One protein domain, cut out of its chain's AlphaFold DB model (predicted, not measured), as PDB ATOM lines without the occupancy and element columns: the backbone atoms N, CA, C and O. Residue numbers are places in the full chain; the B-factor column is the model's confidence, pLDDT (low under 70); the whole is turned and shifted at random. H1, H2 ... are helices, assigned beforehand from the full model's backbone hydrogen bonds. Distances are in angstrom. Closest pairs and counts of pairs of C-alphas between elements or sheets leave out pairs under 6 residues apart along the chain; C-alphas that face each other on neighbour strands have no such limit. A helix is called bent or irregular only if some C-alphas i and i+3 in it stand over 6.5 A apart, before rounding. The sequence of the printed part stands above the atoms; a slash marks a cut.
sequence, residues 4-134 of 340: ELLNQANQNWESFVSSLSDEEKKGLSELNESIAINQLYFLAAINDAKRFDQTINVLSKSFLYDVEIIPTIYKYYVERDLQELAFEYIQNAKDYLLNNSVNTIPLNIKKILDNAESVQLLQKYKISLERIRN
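What this domain is: This is residues 4 to 134 of the 340 residues of an uncharacterized protein of Empedobacter brevis NBRC 14943 = ATCC 43319 (UniProt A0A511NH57). Two helical hairpins, H2b with H3 and H5 with H6, stand side by side in the middle of an elongated, loosely built model, joined through H2b and H5. At one end H1, H2a and H2b make three sides of a triangle; at the other H7 packs on H5, and H8 leads away, its residues 126 to 133 sticking out together with residue 134. The printed part has 131 residues, with eight named helices, H1 to H8 in order along the chain, and no named strand: its class is all helix. It is loose, with a radius of gyration of the C-alphas of 17.6 A, and spans 60 by 34 by 27 A.

How they stand to each other: The longest helix, H2, residues 22 to 45, was assigned as one helix by its hydrogen bonds but is bent: C-alphas 30 and 33 are 7.7 A apart. Its arms H2a, residues 22 to 30, and H2b, residues 33 to 45, are about perpendicular, at 86 degrees; H2a is itself irregular, with C-alphas 27 and 30 6.6 A apart. H2b and H3, residues 49 to 56, form a hairpin at a shallow tilt of 23 degrees; their closest C-alphas, of Leu 43 and Phe 52, are 5.7 A apart. With residues 40 to 44 alone, H2b touches H5, residues 70 to 79, the same way at a shallow tilt of 34 degrees, only just short of steep; the closest C-alphas, of Ala 44 and Tyr 76, are 6.2 A apart. H5 and H6, residues 83 to 100, form a hairpin at a shallow tilt of 10 degrees, with the C-alphas of Tyr 74 and Ala 86 closest at 5.2 A. H1, residues 4 to 19, touches H2b with residues 6 to 10 alone, closest at the C-alphas of Leu 6 and Phe 42, 5.5 A. H4, residues 61 to 64, touches H2b, closest at the C-alphas of Phe 63 and Glu 33, 6.8 A. H7, residues 107 to 114, touches H5, closest at the C-alphas of Ile 109 and Pro 71, 7.1 A. H8, residues 119 to 133, and H6 only just touch, only at their ends, with 3 pairs of C-alphas within 8 A, the closest those of Leu 121 and Gln 83, 5.5 A. Every O i to N i+4 pair is within hydrogen-bond range in H1, H3, H5, H6, H7 and H8, against 7 of 9 in H2b and 2 of 5 in H2a, where 4 of 6 O i to N i+3 pairs are; H4 is too short for an O i to N i+4 pair.

Where its parts are: H1 begins at C-alpha 4, (488.777, 642.983, 507.708), and is 22.4 A long; H2a measures 14.7 A and H2b 18.8 A. H6 is 25.7 A long and H8 21.4 A, ending at C-alpha 133, (460.554, 644.258, 467.348).

The domain as a whole: The C-alphas of Ser 21 and Asn 134, the two farthest apart, are 60.3 A apart. The printed part has no cut and no long link. Its mean pLDDT is 87.4, with residues 101 to 103 under 70.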
ATOM      1  N   GLU A   4     487.596 643.420 506.952       77.31
ATOM      2  CA  GLU A   4     488.777 642.983 507.708       77.31
ATOM      3  C   GLU A   4     488.545 641.633 508.390       77.31
ATOM      4  O   GLU A   4     489.395 640.750 508.310       77.31
ATOM      5  N   LEU A   5     487.362 641.434 508.983       82.81
ATOM      6  CA  LEU A   5     487.000 640.160 509.611       82.81
ATOM      7  C   LEU A   5     486.841 639.033 508.583       82.81
ATOM      8  O   LEU A   5     487.225 637.901 508.864       82.81
ATOM      9  N   LEU A   6     486.319 639.329 507.390       81.50
ATOM     10  CA  LEU A   6     486.212 638.340 506.311       81.50
ATOM     11  C   LEU A   6     487.577 637.969 505.729       81.50
ATOM     12  O   LEU A   6     487.832 636.793 505.485       81.50
ATOM     13  N   ASN A   7     488.465 638.949 505.559       78.44
ATOM     14  CA  ASN A   7     489.845 638.707 505.148       78.44
ATOM     15  C   ASN A   7     490.571 637.836 506.177       78.44
ATOM     16  O   ASN A   7     491.227 636.867 505.805       78.44
ATOM     17  N   GLN A   8     490.412 638.145 507.466       83.00
ATOM     18  CA  GLN A   8     491.001 637.363 508.546       83.00
ATOM     19  C   GLN A   8     490.429 635.940 508.592       83.00
ATOM     20  O   GLN A   8     491.185 634.982 508.737       83.00
ATOM     21  N   ALA A   9     489.116 635.775 508.414       82.88
ATOM     22  CA  ALA A   9     488.483 634.462 508.338       82.88
ATOM     23  C   ALA A   9     489.013 633.637 507.152       82.88
ATOM     24  O   ALA A   9     489.351 632.467 507.334       82.88
ATOM     25  N   ASN A  10     489.159 634.245 505.968       82.56
ATOM     26  CA  ASN A  10     489.705 633.563 504.794       82.56
ATOM     27  C   ASN A  10     491.180 633.174 504.989       82.56
ATOM     28  O   ASN A  10     491.558 632.043 504.703       82.56
ATOM     29  N   GLN A  11     492.007 634.066 505.542       83.44
ATOM     30  CA  GLN A  11     493.415 633.770 505.841       83.44
ATOM     31  C   GLN A  11     493.571 632.655 506.880       83.44
ATOM     32  O   GLN A  11     494.419 631.775 506.719       83.44
ATOM     33  N   ASN A  12     492.744 632.664 507.929       85.44
ATOM     34  CA  ASN A  12     492.724 631.600 508.932       85.44
ATOM     35  C   ASN A  12     492.338 630.259 508.298       85.44
ATOM     36  O   ASN A  12     492.949 629.237 508.604       85.44
ATOM     37  N   TRP A  13     491.362 630.270 507.387       82.62
ATOM     38  CA  TRP A  13     490.940 629.081 506.657       82.62
ATOM     39  C   TRP A  13     492.032 628.548 505.719       82.62
ATOM     40  O   TRP A  13     492.354 627.366 505.771       82.62
ATOM     41  N   GLU A  14     492.663 629.401 504.913       83.06
ATOM     42  CA  GLU A  14     493.775 629.001 504.037       83.06
ATOM     43  C   GLU A  14     494.972 628.463 504.839       83.06
ATOM     44  O   GLU A  14     495.594 627.467 504.459       83.06
ATOM     45  N   SER A  15     495.260 629.070 505.993       85.50
ATOM     46  CA  SER A  15     496.304 628.605 506.915       85.50
ATOM     47  C   SER A  15     495.962 627.246 507.533       85.50
ATOM     48  O   SER A  15     496.837 626.399 507.683       85.50
ATOM     49  N   PHE A  16     494.688 627.008 507.856       85.81
ATOM     50  CA  PHE A  16     494.212 625.708 508.318       85.81
ATOM     51  C   PHE A  16     494.316 624.651 507.213       85.81
ATOM     52  O   PHE A  16     494.920 623.610 507.418       85.81
ATOM     53  N   VAL A  17     493.817 624.921 506.006       81.38
ATOM     54  CA  VAL A  17     493.863 623.949 504.899       81.38
ATOM     55  C   VAL A  17     495.299 623.610 504.488       81.38
ATOM     56  O   VAL A  17     495.594 622.461 504.156       81.38
ATOM     57  N   SER A  18     496.205 624.591 504.511       82.75
ATOM     58  CA  SER A  18     497.620 624.374 504.181       82.75
ATOM     59  C   SER A  18     498.383 623.582 505.245       82.75
ATOM     60  O   SER A  18     499.384 622.954 504.899       82.75
ATOM     61  N   SER A  19     497.909 623.558 506.495       86.38
ATOM     62  CA  SER A  19     498.518 622.770 507.572       86.38
ATOM     63  C   SER A  19     498.055 621.310 507.610       86.38
ATOM     64  O   SER A  19     498.699 620.498 508.273       86.38
ATOM     65  N   LEU A  20     496.992 620.958 506.877       85.12
ATOM     66  CA  LEU A  20     496.480 619.589 506.792       85.12
ATOM     67  C   LEU A  20     497.311 618.703 505.855       85.12
ATOM     68  O   LEU A  20     497.763 619.128 504.783       85.12
ATOM     69  N   SER A  21     497.430 617.430 506.225       85.56
ATOM     70  CA  SER A  21     497.968 616.367 505.373       85.56
ATOM     71  C   SER A  21     497.024 616.014 504.215       85.56
ATOM     72  O   SER A  21     495.837 616.345 504.215       85.56
ATOM     73  N   ASP A  22     497.538 615.310 503.203       82.12
ATOM     74  CA  ASP A  22     496.742 614.919 502.029       82.12
ATOM     75  C   ASP A  22     495.613 613.925 502.362       82.12
ATOM     76  O   ASP A  22     494.589 613.901 501.678       82.12
ATOM     77  N   GLU A  23     495.759 613.130 503.425       80.12
ATOM     78  CA  GLU A  23     494.707 612.235 503.924       80.12
ATOM     79  C   GLU A  23     493.609 613.007 504.667       80.12
ATOM     80  O   GLU A  23     492.426 612.765 504.431       80.12
ATOM     81  N   GLU A  24     493.971 614.005 505.475       79.38
ATOM     82  CA  GLU A  24     493.005 614.884 506.151       79.38
ATOM     83  C   GLU A  24     492.228 615.751 505.150       79.38
ATOM     84  O   GLU A  24     491.018 615.944 505.288       79.38
ATOM     85  N   LYS A  25     492.885 616.200 504.074       77.94
ATOM     86  CA  LYS A  25     492.231 616.929 502.977       77.94
ATOM     87  C   LYS A  25     491.182 616.097 502.245       77.94
ATOM     88  O   LYS A  25     490.207 616.665 501.758       77.94
ATOM     89  N   LYS A  26     491.323 614.767 502.179       77.88
ATOM     90  CA  LYS A  26     490.273 613.901 501.606       77.88
ATOM     91  C   LYS A  26     489.007 613.901 502.465       77.88
ATOM     92  O   LYS A  26     487.910 613.917 501.907       77.88
ATOM     93  N   GLY A  27     489.148 613.944 503.791       72.69
ATOM     94  CA  GLY A  27     488.024 614.030 504.731       72.69
ATOM     95  C   GLY A  27     487.262 615.359 504.668       72.69
ATOM     96  O   GLY A  27     486.070 615.395 504.951       72.69
ATOM     97  N   LEU A  28     487.906 616.441 504.214       73.25
ATOM     98  CA  LEU A  28     487.246 617.738 504.009       73.25
ATOM     99  C   LEU A  28     486.231 617.748 502.861       73.25
ATOM    100  O   LEU A  28     485.439 618.685 502.770       73.25
ATOM    101  N   SER A  29     486.235 616.729 501.996       74.56
ATOM    102  CA  SER A  29     485.356 616.696 500.826       74.56
ATOM    103  C   SER A  29     483.865 616.788 501.174       74.56
ATOM    104  O   SER A  29     483.106 617.401 500.424       74.56
ATOM    105  N   GLU A  30     483.464 616.280 502.341       76.50
ATOM    106  CA  GLU A  30     482.092 616.352 502.864       76.50
ATOM    107  C   GLU A  30     481.682 617.767 503.315       76.50
ATOM    108  O   GLU A  30     480.497 618.075 503.402       76.50
ATOM    109  N   LEU A  31     482.651 618.653 503.576       79.88
ATOM    110  CA  LEU A  31     482.425 620.032 504.026       79.88
ATOM    111  C   LEU A  31     482.564 621.063 502.898       79.88
ATOM    112  O   LEU A  31     482.371 622.256 503.138       79.88
ATOM    113  N   ASN A  32     482.900 620.624 501.681       82.69
ATOM    114  CA  ASN A  32     483.232 621.506 500.560       82.69
ATOM    115  C   ASN A  32     482.146 622.552 500.270       82.69
ATOM    116  O   ASN A  32     482.475 623.718 500.066       82.69
ATOM    117  N   GLU A  33     480.865 622.174 500.283       86.06
ATOM    118  CA  GLU A  33     479.764 623.112 500.007       86.06
ATOM    119  C   GLU A  33     479.552 624.117 501.151       86.06
ATOM    120  O   GLU A  33     479.360 625.307 500.900       86.06
ATOM    121  N   SER A  34     479.686 623.681 502.408       85.31
ATOM    122  CA  SER A  34     479.646 624.565 503.585       85.31
ATOM    123  C   SER A  34     480.768 625.605 503.549       85.31
ATOM    124  O   SER A  34     480.564 626.778 503.863       85.31
ATOM    125  N   ILE A  35     481.967 625.184 503.140       83.94
ATOM    126  CA  ILE A  35     483.117 626.073 502.949       83.94
ATOM    127  C   ILE A  35     482.839 627.047 501.799       83.94
ATOM    128  O   ILE A  35     483.063 628.248 501.947       83.94
ATOM    129  N   ALA A  36     482.313 626.547 500.681       87.25
ATOM    130  CA  ALA A  36     481.980 627.346 499.509       87.25
ATOM    131  C   ALA A  36     480.934 628.435 499.815       87.25
ATOM    132  O   ALA A  36     481.134 629.580 499.412       87.25
ATOM    133  N   ILE A  37     479.880 628.149 500.597       89.50
ATOM    134  CA  ILE A  37     478.937 629.187 501.066       89.50
ATOM    135  C   ILE A  37     479.672 630.294 501.822       89.50
ATOM    136  O   ILE A  37     479.475 631.478 501.544       89.50
ATOM    137  N   ASN A  38     480.531 629.930 502.776       85.81
ATOM    138  CA  ASN A  38     481.249 630.921 503.576       85.81
ATOM    139  C   ASN A  38     482.176 631.782 502.709       85.81
ATOM    140  O   ASN A  38     482.277 632.995 502.913       85.81
ATOM    141  N   GLN A  39     482.802 631.173 501.699       88.50
ATOM    142  CA  GLN A  39     483.618 631.888 500.723       88.50
ATOM    143  C   GLN A  39     482.805 632.912 499.931       88.50
ATOM    144  O   GLN A  39     483.337 633.979 499.641       88.50
ATOM    145  N   LEU A  40     481.524 632.673 499.632       92.56
ATOM    146  CA  LEU A  40     480.702 633.644 498.900       92.56
ATOM    147  C   LEU A  40     480.597 634.995 499.621       92.56
ATOM    148  O   LEU A  40     480.675 636.029 498.960       92.56
ATOM    149  N   TYR A  41     480.495 635.026 500.956       90.81
ATOM    150  CA  TYR A  41     480.514 636.295 501.700       90.81
ATOM    151  C   TYR A  41     481.825 637.056 501.487       90.81
ATOM    152  O   TYR A  41     481.812 638.258 501.223       90.81
ATOM    153  N   PHE A  42     482.959 636.357 501.573       90.00
ATOM    154  CA  PHE A  42     484.276 636.941 501.333       90.00
ATOM    155  C   PHE A  42     484.427 637.420 499.883       90.00
ATOM    156  O   PHE A  42     484.783 638.575 499.655       90.00
ATOM    157  N   LEU A  43     484.088 636.574 498.911       92.44
ATOM    158  CA  LEU A  43     484.197 636.862 497.480       92.44
ATOM    159  C   LEU A  43     483.322 638.053 497.065       92.44
ATOM    160  O   LEU A  43     483.787 638.914 496.318       92.44
ATOM    161  N   ALA A  44     482.102 638.154 497.603       92.19
ATOM    162  CA  ALA A  44     481.244 639.321 497.409       92.19
ATOM    163  C   ALA A  44     481.869 640.595 498.000       92.19
ATOM    164  O   ALA A  44     481.809 641.656 497.384       92.19
ATOM    165  N   ALA A  45     482.511 640.499 499.171       89.50
ATOM    166  CA  ALA A  45     483.145 641.641 499.833       89.50
ATOM    167  C   ALA A  45     484.343 642.206 499.059       89.50
ATOM    168  O   ALA A  45     484.519 643.422 499.012       89.50
ATOM    169  N   ILE A  46     485.162 641.333 498.467       91.00
ATOM    170  CA  ILE A  46     486.334 641.728 497.668       91.00
ATOM    171  C   ILE A  46     486.001 641.966 496.189       91.00
ATOM    172  O   ILE A  46     486.883 642.313 495.408       91.00
ATOM    173  N   ASN A  47     484.734 641.784 495.808       90.75
ATOM    174  CA  ASN A  47     484.228 641.908 494.448       90.75
ATOM    175  C   ASN A  47     484.926 640.986 493.417       90.75
ATOM    176  O   ASN A  47     485.129 641.372 492.263       90.75
ATOM    177  N   ASP A  48     485.279 639.756 493.809       93.62
ATOM    178  CA  ASP A  48     485.830 638.747 492.890       93.62
ATOM    179  C   ASP A  48     484.700 637.998 492.170       93.62
ATOM    180  O   ASP A  48     484.327 636.873 492.512       93.62
ATOM    181  N   ALA A  49     484.158 638.649 491.142       94.06
ATOM    182  CA  ALA A  49     483.030 638.154 490.361       94.06
ATOM    183  C   ALA A  49     483.270 636.759 489.765       94.06
ATOM    184  O   ALA A  49     482.380 635.912 489.777       94.06
ATOM    185  N   LYS A  50     484.484 636.502 489.259       94.88
ATOM    186  CA  LYS A  50     484.799 635.245 488.576       94.88
ATOM    187  C   LYS A  50     484.747 634.073 489.548       94.88
ATOM    188  O   LYS A  50     484.107 633.068 489.249       94.88
ATOM    189  N   ARG A  51     485.427 634.190 490.694       93.75
ATOM    190  CA  ARG A  51     485.425 633.124 491.703       93.75
ATOM    191  C   ARG A  51     484.060 632.985 492.359       93.75
ATOM    192  O   ARG A  51     483.658 631.864 492.651       93.75
ATOM    193  N   PHE A  52     483.336 634.088 492.542       95.75
ATOM    194  CA  PHE A  52     481.971 634.060 493.058       95.75
ATOM    195  C   PHE A  52     481.053 633.216 492.164       95.75
ATOM    196  O   PHE A  52     480.449 632.256 492.637       95.75
ATOM    197  N   ASP A  53     481.029 633.499 490.859       94.19
ATOM    198  CA  ASP A  53     480.181 632.777 489.903       94.19
ATOM    199  C   ASP A  53     480.607 631.300 489.771       94.19
ATOM    200  O   ASP A  53     479.766 630.405 489.703       94.19
ATOM    201  N   GLN A  54     481.915 631.015 489.805       94.25
ATOM    202  CA  GLN A  54     482.435 629.640 489.838       94.25
ATOM    203  C   GLN A  54     481.988 628.872 491.086       94.25
ATOM    204  O   GLN A  54     481.661 627.692 490.984       94.25
ATOM    205  N   THR A  55     481.963 629.540 492.241       93.56
ATOM    206  CA  THR A  55     481.561 628.943 493.519       93.56
ATOM    207  C   THR A  55     480.063 628.647 493.529       93.56
ATOM    208  O   THR A  55     479.662 627.567 493.940       93.56
ATOM    209  N   ILE A  56     479.231 629.545 492.994       95.00
ATOM    210  CA  ILE A  56     477.785 629.307 492.851       95.00
ATOM    211  C   ILE A  56     477.492 628.072 491.994       95.00
ATOM    212  O   ILE A  56     476.654 627.256 492.367       95.00
ATOM    213  N   ASN A  57     478.201 627.906 490.876       91.69
ATOM    214  CA  ASN A  57     477.951 626.818 489.926       91.69
ATOM    215  C   ASN A  57     478.234 625.410 490.477       91.69
ATOM    216  O   ASN A  57     477.810 624.432 489.863       91.69
ATOM    217  N   VAL A  58     478.965 625.295 491.590       89.50
ATOM    218  CA  VAL A  58     479.289 624.003 492.216       89.50
ATOM    219  C   VAL A  58     478.422 623.683 493.434       89.50
ATOM    220  O   VAL A  58     478.518 622.572 493.941       89.50
ATOM    221  N   LEU A  59     477.590 624.620 493.905       93.38
ATOM    222  CA  LEU A  59     476.721 624.402 495.061       93.38
ATOM    223  C   LEU A  59     475.469 623.608 494.680       93.38
ATOM    224  O   LEU A  59     474.755 623.944 493.732       93.38
ATOM    225  N   SER A  60     475.133 622.606 495.488       92.88
ATOM    226  CA  SER A  60     473.816 621.981 495.457       92.88
ATOM    227  C   SER A  60     472.705 622.967 495.851       92.88
ATOM    228  O   SER A  60     472.925 623.967 496.539       92.88
ATOM    229  N   LYS A  61     471.463 622.682 495.431       92.50
ATOM    230  CA  LYS A  61     470.308 623.568 495.674       92.50
ATOM    231  C   LYS A  61     470.058 623.852 497.160       92.50
ATOM    232  O   LYS A  61     469.624 624.952 497.484       92.50
ATOM    233  N   SER A  62     470.336 622.895 498.049       90.50
ATOM    234  CA  SER A  62     470.161 623.080 499.495       90.50
ATOM    235  C   SER A  62     471.091 624.140 500.065       90.50
ATOM    236  O   SER A  62     470.673 624.886 500.941       90.50
ATOM    237  N   PHE A  63     472.312 624.234 499.541       91.06
ATOM    238  CA  PHE A  63     473.283 625.244 499.944       91.06
ATOM    239  C   PHE A  63     473.062 626.563 499.196       91.06
ATOM    240  O   PHE A  63     473.076 627.637 499.791       91.06
ATOM    241  N   LEU A  64     472.789 626.492 497.892       93.62
ATOM    242  CA  LEU A  64     472.552 627.667 497.057       93.62
ATOM    243  C   LEU A  64     471.358 628.504 497.543       93.62
ATOM    244  O   LEU A  64     471.409 629.728 497.482       93.62
ATOM    245  N   TYR A  65     470.298 627.853 498.028       93.25
ATOM    246  CA  TYR A  65     469.076 628.508 498.507       93.25
ATOM    247  C   TYR A  65     468.935 628.480 500.029       93.25
ATOM    248  O   TYR A  65     467.819 628.525 500.555       93.25
ATOM    249  N   ASP A  66     470.058 628.422 500.742       91.38
ATOM    250  CA  ASP A  66     470.053 628.634 502.181       91.38
ATOM    251  C   ASP A  66     469.586 630.069 502.514       91.38
ATOM    252  O   ASP A  66     469.945 631.054 501.855       91.38
ATOM    253  N   VAL A  67     468.743 630.195 503.541       90.81
ATOM    254  CA  VAL A  67     468.101 631.463 503.925       90.81
ATOM    255  C   VAL A  67     469.122 632.544 504.293       90.81
ATOM    256  O   VAL A  67     468.848 633.732 504.088       90.81
ATOM    257  N   GLU A  68     470.286 632.159 504.816       90.50
ATOM    258  CA  GLU A  68     471.336 633.082 505.242       90.50
ATOM    259  C   GLU A  68     472.128 633.653 504.062       90.50
ATOM    260  O   GLU A  68     472.527 634.826 504.098       90.50
ATOM    261  N   ILE A  69     472.331 632.866 502.999       93.00
ATOM    262  CA  ILE A  69     473.162 633.268 501.855       93.00
ATOM    263  C   ILE A  69     472.371 633.974 500.749       93.00
ATOM    264  O   ILE A  69     472.926 634.831 500.052       93.00
ATOM    265  N   ILE A  70     471.065 633.698 500.624       94.81
ATOM    266  CA  ILE A  70     470.185 634.310 499.613       94.81
ATOM    267  C   ILE A  70     470.347 635.837 499.509       94.81
ATOM    268  O   ILE A  70     470.552 636.323 498.390       94.81
ATOM    269  N   PRO A  71     470.308 636.616 500.611       94.75
ATOM    270  CA  PRO A  71     470.465 638.066 500.536       94.75
ATOM    271  C   PRO A  71     471.813 638.508 499.959       94.75
ATOM    272  O   PRO A  71     471.859 639.496 499.228       94.75
ATOM    273  N   THR A  72     472.897 637.790 500.266       94.38
ATOM    274  CA  THR A  72     474.247 638.105 499.780       94.38
ATOM    275  C   THR A  72     474.347 637.884 498.280       94.38
ATOM    276  O   THR A  72     474.786 638.787 497.570       94.38
ATOM    277  N   ILE A  73     473.889 636.729 497.785       95.81
ATOM    278  CA  ILE A  73     473.930 636.405 496.352       95.81
ATOM    279  C   ILE A  73     473.075 637.388 495.554       95.81
ATOM    280  O   ILE A  73     473.565 638.004 494.606       95.81
ATOM    281  N   TYR A  74     471.831 637.607 495.988       95.00
ATOM    282  CA  TYR A  74     470.928 638.550 495.333       95.00
ATOM    283  C   TYR A  74     471.535 639.957 495.265       95.00
ATOM    284  O   TYR A  74     471.605 640.565 494.195       95.00
ATOM    285  N   LYS A  75     472.011 640.468 496.407       94.19
ATOM    286  CA  LYS A  75     472.596 641.807 496.490       94.19
ATOM    287  C   LYS A  75     473.812 641.938 495.576       94.19
ATOM    288  O   LYS A  75     473.932 642.945 494.886       94.19
ATOM    289  N   TYR A  76     474.676 640.926 495.545       95.44
ATOM    290  CA  TYR A  76     475.881 640.956 494.728       95.44
ATOM    291  C   TYR A  76     475.569 640.998 493.224       95.44
ATOM    292  O   TYR A  76     476.210 641.740 492.479       95.44
ATOM    293  N   TYR A  77     474.536 640.283 492.766       95.00
ATOM    294  CA  TYR A  77     474.061 640.406 491.384       95.00
ATOM    295  C   TYR A  77     473.504 641.800 491.075       95.00
ATOM    296  O   TYR A  77     473.843 642.366 490.035       95.00
ATOM    297  N   VAL A  78     472.718 642.394 491.977       92.06
ATOM    298  CA  VAL A  78     472.195 643.762 491.805       92.06
ATOM    299  C   VAL A  78     473.325 644.796 491.742       92.06
ATOM    300  O   VAL A  78     473.311 645.658 490.866       92.06
ATOM    301  N   GLU A  79     474.329 644.699 492.618       93.12
ATOM    302  CA  GLU A  79     475.494 645.603 492.636       93.12
ATOM    303  C   GLU A  79     476.332 645.518 491.349       93.12
ATOM    304  O   GLU A  79     476.958 646.501 490.952       93.12
ATOM    305  N   ARG A  80     476.295 644.373 490.657       93.12
ATOM    306  CA  ARG A  80     476.939 644.142 489.352       93.12
ATOM    307  C   ARG A  80     476.054 644.506 488.149       93.12
ATOM    308  O   ARG A  80     476.420 644.192 487.020       93.12
ATOM    309  N   ASP A  81     474.899 645.132 488.376       89.12
ATOM    310  CA  ASP A  81     473.866 645.416 487.367       89.12
ATOM    311  C   ASP A  81     473.330 644.157 486.645       89.12
ATOM    312  O   ASP A  81     472.812 644.206 485.530       89.12
ATOM    313  N   LEU A  82     473.380 642.993 487.290       91.06
ATOM    314  CA  LEU A  82     472.847 641.733 486.761       91.06
ATOM    315  C   LEU A  82     471.391 641.526 487.205       91.06
ATOM    316  O   LEU A  82     471.053 640.513 487.806       91.06
ATOM    317  N   GLN A  83     470.524 642.505 486.920       89.81
ATOM    318  CA  GLN A  83     469.129 642.538 487.399       89.81
ATOM    319  C   GLN A  83     468.319 641.293 487.000       89.81
ATOM    320  O   GLN A  83     467.572 640.764 487.815       89.81
ATOM    321  N   GLU A  84     468.472 640.816 485.760       88.94
ATOM    322  CA  GLU A  84     467.750 639.638 485.249       88.94
ATOM    323  C   GLU A  84     468.159 638.371 486.011       88.94
ATOM    324  O   GLU A  84     467.299 637.635 486.485       88.94
ATOM    325  N   LEU A  85     469.467 638.184 486.221       91.62
ATOM    326  CA  LEU A  85     470.014 637.065 486.990       91.62
ATOM    327  C   LEU A  85     469.627 637.150 488.474       91.62
ATOM    328  O   LEU A  85     469.292 636.139 489.081       91.62
ATOM    329  N   ALA A  86     469.631 638.354 489.056       92.75
ATOM    330  CA  ALA A  86     469.180 638.583 490.428       92.75
ATOM    331  C   ALA A  86     467.701 638.211 490.608       92.75
ATOM    332  O   ALA A  86     467.339 637.554 491.587       92.75
ATOM    333  N   PHE A  87     466.858 638.609 489.652       91.88
ATOM    334  CA  PHE A  87     465.434 638.301 489.653       91.88
ATOM    335  C   PHE A  87     465.171 636.801 489.467       91.88
ATOM    336  O   PHE A  87     464.427 636.208 490.246       91.88
ATOM    337  N   GLU A  88     465.816 636.163 488.490       91.88
ATOM    338  CA  GLU A  88     465.707 634.716 488.274       91.88
ATOM    339  C   GLU A  88     466.148 633.934 489.520       91.88
ATOM    340  O   GLU A  88     465.438 633.046 489.995       91.88
ATOM    341  N   TYR A  89     467.284 634.318 490.109       94.75
ATOM    342  CA  TYR A  89     467.805 633.704 491.324       94.75
ATOM    343  C   TYR A  89     466.802 633.757 492.487       94.75
ATOM    344  O   TYR A  89     466.556 632.731 493.124       94.75
ATOM    345  N   ILE A  90     466.191 634.919 492.759       94.81
ATOM    346  CA  ILE A  90     465.256 635.055 493.887       94.81
ATOM    347  C   ILE A  90     463.925 634.324 493.645       94.81
ATOM    348  O   ILE A  90     463.350 633.802 494.603       94.81
ATOM    349  N   GLN A  91     463.452 634.217 492.394       93.19
ATOM    350  CA  GLN A  91     462.279 633.390 492.067       93.19
ATOM    351  C   GLN A  91     462.578 631.900 492.267       93.19
ATOM    352  O   GLN A  91     461.821 631.210 492.947       93.19
ATOM    353  N   ASN A  92     463.733 631.424 491.794       93.50
ATOM    354  CA  ASN A  92     464.150 630.037 492.002       93.50
ATOM    355  C   ASN A  92     464.324 629.706 493.496       93.50
ATOM    356  O   ASN A  92     463.923 628.632 493.947       93.50
ATOM    357  N   ALA A  93     464.865 630.642 494.284       92.19
ATOM    358  CA  ALA A  93     464.983 630.498 495.733       92.19
ATOM    359  C   ALA A  93     463.609 630.409 496.420       92.19
ATOM    360  O   ALA A  93     463.399 629.555 497.281       92.19
ATOM    361  N   LYS A  94     462.651 631.256 496.020       91.69
ATOM    362  CA  LYS A  94     461.262 631.207 496.500       91.69
ATOM    363  C   LYS A  94     460.628 629.843 496.222       91.69
ATOM    364  O   LYS A  94     460.072 629.243 497.142       91.69
ATOM    365  N   ASP A  95     460.729 629.358 494.988       91.25
ATOM    366  CA  ASP A  95     460.148 628.076 494.586       91.25
ATOM    367  C   ASP A  95     460.795 626.909 495.338       91.25
ATOM    368  O   ASP A  95     460.107 625.986 495.775       91.25
ATOM    369  N   TYR A  96     462.110 626.955 495.561       91.81
ATOM    370  CA  TYR A  96     462.802 625.947 496.359       91.81
ATOM    371  C   TYR A  96     462.329 625.931 497.820       91.81
ATOM    372  O   TYR A  96     462.023 624.857 498.345       91.81
ATOM    373  N   LEU A  97     462.240 627.101 498.465       90.12
ATOM    374  CA  LEU A  97     461.857 627.221 499.875       90.12
ATOM    375  C   LEU A  97     460.435 626.713 500.133       90.12
ATOM    376  O   LEU A  97     460.234 625.981 501.103       90.12
ATOM    377  N   LEU A  98     459.491 627.052 499.246       88.69
ATOM    378  CA  LEU A  98     458.099 626.596 499.315       88.69
ATOM    379  C   LEU A  98     457.962 625.077 499.149       88.69
ATOM    380  O   LEU A  98     457.064 624.486 499.739       88.69
ATOM    381  N   ASN A  99     458.838 624.454 498.354       86.38
ATOM    382  CA  ASN A  99     458.744 623.033 498.024       86.38
ATOM    383  C   ASN A  99     459.526 622.109 498.975       86.38
ATOM    384  O   ASN A  99     459.161 620.942 499.086       86.38
ATOM    385  N   ASN A 100     460.596 622.584 499.634       79.31
ATOM    386  CA  ASN A 100     461.528 621.696 500.354       79.31
ATOM    387  C   ASN A 100     461.790 622.047 501.821       79.31
ATOM    388  O   ASN A 100     462.125 621.149 502.591       79.31
ATOM    389  N   SER A 101     461.688 623.317 502.218       62.47
ATOM    390  CA  SER A 101     462.339 623.755 503.463       62.47
ATOM    391  C   SER A 101     461.367 624.336 504.478       62.47
ATOM    392  O   SER A 101     461.417 623.994 505.658       62.47
ATOM    393  N   VAL A 102     460.484 625.239 504.048       61.12
ATOM    394  CA  VAL A 102     459.632 626.010 504.951       61.12
ATOM    395  C   VAL A 102     458.343 626.325 504.198       61.12
ATOM    396  O   VAL A 102     458.365 627.071 503.226       61.12
ATOM    397  N   ASN A 103     457.191 625.831 504.660       67.75
ATOM    398  CA  ASN A 103     455.872 626.189 504.097       67.75
ATOM    399  C   ASN A 103     455.548 627.704 504.195       67.75
ATOM    400  O   ASN A 103     454.426 628.128 503.920       67.75
ATOM    401  N   THR A 104     456.502 628.532 504.626       78.00
ATOM    402  CA  THR A 104     456.417 629.982 504.756       78.00
ATOM    403  C   THR A 104     457.746 630.635 504.358       78.00
ATOM    404  O   THR A 104     458.826 630.176 504.713       78.00
ATOM    405  N   ILE A 105     457.675 631.745 503.621       84.88
ATOM    406  CA  ILE A 105     458.860 632.499 503.188       84.88
ATOM    407  C   ILE A 105     459.312 633.432 504.327       84.88
ATOM    408  O   ILE A 105     458.498 634.237 504.798       84.88
ATOM    409  N   PRO A 106     460.591 633.393 504.748       88.50
ATOM    410  CA  PRO A 106     461.137 634.312 505.746       88.50
ATOM    411  C   PRO A 106     460.963 635.796 505.378       88.50
ATOM    412  O   PRO A 106     461.076 636.188 504.215       88.50
ATOM    413  N   LEU A 107     460.724 636.658 506.375       87.56
ATOM    414  CA  LEU A 107     460.398 638.078 506.160       87.56
ATOM    415  C   LEU A 107     461.509 638.857 505.430       87.56
ATOM    416  O   LEU A 107     461.218 639.752 504.641       87.56
ATOM    417  N   ASN A 108     462.777 638.533 505.695       87.62
ATOM    418  CA  ASN A 108     463.930 639.126 505.012       87.62
ATOM    419  C   ASN A 108     463.921 638.815 503.509       87.62
ATOM    420  O   ASN A 108     464.141 639.718 502.711       87.62
ATOM    421  N   ILE A 109     463.600 637.577 503.127       89.00
ATOM    422  CA  ILE A 109     463.494 637.155 501.723       89.00
ATOM    423  C   ILE A 109     462.243 637.754 501.082       89.00
ATOM    424  O   ILE A 109     462.306 638.257 499.964       89.00
ATOM    425  N   LYS A 110     461.123 637.793 501.813       88.88
ATOM    426  CA  LYS A 110     459.887 638.428 501.341       88.88
ATOM    427  C   LYS A 110     460.106 639.895 500.960       88.88
ATOM    428  O   LYS A 110     459.700 640.304 499.884       88.88
ATOM    429  N   LYS A 111     460.831 640.661 501.782       89.75
ATOM    430  CA  LYS A 111     461.193 642.050 501.452       89.75
ATOM    431  C   LYS A 111     462.035 642.166 500.180       89.75
ATOM    432  O   LYS A 111     461.897 643.156 499.472       89.75
ATOM    433  N   ILE A 112     462.921 641.205 499.910       91.12
ATOM    434  CA  ILE A 112     463.704 641.187 498.668       91.12
ATOM    435  C   ILE A 112     462.770 640.928 497.487       91.12
ATOM    436  O   ILE A 112     462.790 641.702 496.541       91.12
ATOM    437  N   LEU A 113     461.917 639.904 497.577       87.88
ATOM    438  CA  LEU A 113     460.929 639.562 496.548       87.88
ATOM    439  C   LEU A 113     460.012 640.744 496.210       87.88
ATOM    440  O   LEU A 113     459.854 641.065 495.037       87.88
ATOM    441  N   ASP A 114     459.479 641.428 497.227       87.06
ATOM    442  CA  ASP A 114     458.574 642.573 497.054       87.06
ATOM    443  C   ASP A 114     459.245 643.760 496.329       87.06
ATOM    444  O   ASP A 114     458.557 644.605 495.764       87.06
ATOM    445  N   ASN A 115     460.582 643.831 496.327       85.75
ATOM    446  CA  ASN A 115     461.363 644.887 495.674       85.75
ATOM    447  C   ASN A 115     462.213 644.376 494.493       85.75
ATOM    448  O   ASN A 115     463.018 645.136 493.950       85.75
ATOM    449  N   ALA A 116     462.080 643.100 494.117       82.25
ATOM    450  CA  ALA A 116     462.929 642.478 493.103       82.25
ATOM    451  C   ALA A 116     462.612 642.971 491.687       82.25
ATOM    452  O   ALA A 116     463.505 643.055 490.843       82.25
ATOM    453  N   GLU A 117     461.364 643.370 491.439       81.69
ATOM    454  CA  GLU A 117     460.958 644.077 490.222       81.69
ATOM    455  C   GLU A 117     461.402 645.542 490.273       81.69
ATOM    456  O   GLU A 117     460.617 646.477 490.438       81.69
ATOM    457  N   SER A 118     462.712 645.752 490.165       79.31
ATOM    458  CA  SER A 118     463.294 647.086 490.186       79.31
ATOM    459  C   SER A 118     462.945 647.867 488.911       79.31
ATOM    460  O   SER A 118     462.786 647.306 487.824       79.31
ATOM    461  N   VAL A 119     462.909 649.202 489.002       77.69
ATOM    462  CA  VAL A 119     462.751 650.086 487.826       77.69
ATOM    463  C   VAL A 119     463.803 649.778 486.749       77.69
ATOM    464  O   VAL A 119     463.517 649.860 485.556       77.69
ATOM    465  N   GLN A 120     465.013 649.383 487.157       78.00
ATOM    466  CA  GLN A 120     466.094 649.000 486.250       78.00
ATOM    467  C   GLN A 120     465.786 647.692 485.510       78.00
ATOM    468  O   GLN A 120     465.994 647.629 484.300       78.00
ATOM    469  N   LEU A 121     465.251 646.677 486.199       84.44
ATOM    470  CA  LEU A 121     464.805 645.431 485.572       84.44
ATOM    471  C   LEU A 121     463.692 645.693 484.550       84.44
ATOM    472  O   LEU A 121     463.787 645.263 483.402       84.44
ATOM    473  N   LEU A 122     462.681 646.474 484.935       86.31
ATOM    474  CA  LEU A 122     461.580 646.842 484.041       86.31
ATOM    475  C   LEU A 122     462.080 647.612 482.809       86.31
ATOM    476  O   LEU A 122     461.619 647.374 481.692       86.31
ATOM    477  N   GLN A 123     463.070 648.492 482.982       84.38
ATOM    478  CA  GLN A 123     463.714 649.184 481.867       84.38
ATOM    479  C   GLN A 123     464.480 648.214 480.950       84.38
ATOM    480  O   GLN A 123     464.433 648.387 479.730       84.38
ATOM    481  N   LYS A 124     465.138 647.176 481.492       87.19
ATOM    482  CA  LYS A 124     465.782 646.122 480.686       87.19
ATOM    483  C   LYS A 124     464.756 645.330 479.879       87.19
ATOM    484  O   LYS A 124     464.937 645.190 478.674       87.19
ATOM    485  N   TYR A 125     463.633 644.931 480.480       88.88
ATOM    486  CA  TYR A 125     462.543 644.270 479.754       88.88
ATOM    487  C   TYR A 125     461.973 645.139 478.634       88.88
ATOM    488  O   TYR A 125     461.789 644.656 477.516       88.88
ATOM    489  N   LYS A 126     461.762 646.435 478.891       88.56
ATOM    490  CA  LYS A 126     461.319 647.381 477.862       88.56
ATOM    491  C   LYS A 126     462.301 647.439 476.687       88.56
ATOM    492  O   LYS A 126     461.881 647.288 475.541       88.56
ATOM    493  N   ILE A 127     463.597 647.600 476.965       89.00
ATOM    494  CA  ILE A 127     464.649 647.624 475.936       89.00
ATOM    495  C   ILE A 127     464.681 646.304 475.156       89.00
ATOM    496  O   ILE A 127     464.822 646.315 473.935       89.00
ATOM    497  N   SER A 128     464.536 645.164 475.833       89.69
ATOM    498  CA  SER A 128     464.499 643.845 475.193       89.69
ATOM    499  C   SER A 128     463.304 643.705 474.246       89.69
ATOM    500  O   SER A 128     463.491 643.287 473.105       89.69
ATOM    501  N   LEU A 129     462.103 644.137 474.647       87.56
ATOM    502  CA  LEU A 129     460.920 644.152 473.774       87.56
ATOM    503  C   LEU A 129     461.108 645.075 472.563       87.56
ATOM    504  O   LEU A 129     460.776 644.698 471.439       87.56
ATOM    505  N   GLU A 130     461.682 646.263 472.762       87.50
ATOM    506  CA  GLU A 130     462.022 647.178 471.665       87.50
ATOM    507  C   GLU A 130     463.038 646.554 470.697       87.50
ATOM    508  O   GLU A 130     462.888 646.672 469.482       87.50
ATOM    509  N   ARG A 131     464.053 645.847 471.208       89.56
ATOM    510  CA  ARG A 131     465.048 645.150 470.378       89.56
ATOM    511  C   ARG A 131     464.425 644.024 469.567       89.56
ATOM    512  O   ARG A 131     464.704 643.951 468.376       89.56
ATOM    513  N   ILE A 132     463.575 643.195 470.179       89.44
ATOM    514  CA  ILE A 132     462.892 642.080 469.502       89.44
ATOM    515  C   ILE A 132     462.123 642.587 468.281       89.44
ATOM    516  O   ILE A 132     462.287 642.051 467.190       89.44
ATOM    517  N   ARG A 133     461.357 643.672 468.435       86.81
ATOM    518  CA  ARG A 133     460.554 644.258 467.348       86.81
ATOM    519  C   ARG A 133     461.382 644.855 466.204       86.81
ATOM    520  O   ARG A 133     460.841 645.072 465.125       86.81
ATOM    521  N   ASN A 134     462.668 645.117 466.436       87.06
ATOM    522  CA  ASN A 134     463.606 645.661 465.451       87.06
ATOM    523  C   ASN A 134     464.558 644.599 464.872       87.06
ATOM    524  O   ASN A 134     465.456 644.936 464.098       87.06
TER     525      ASN A 134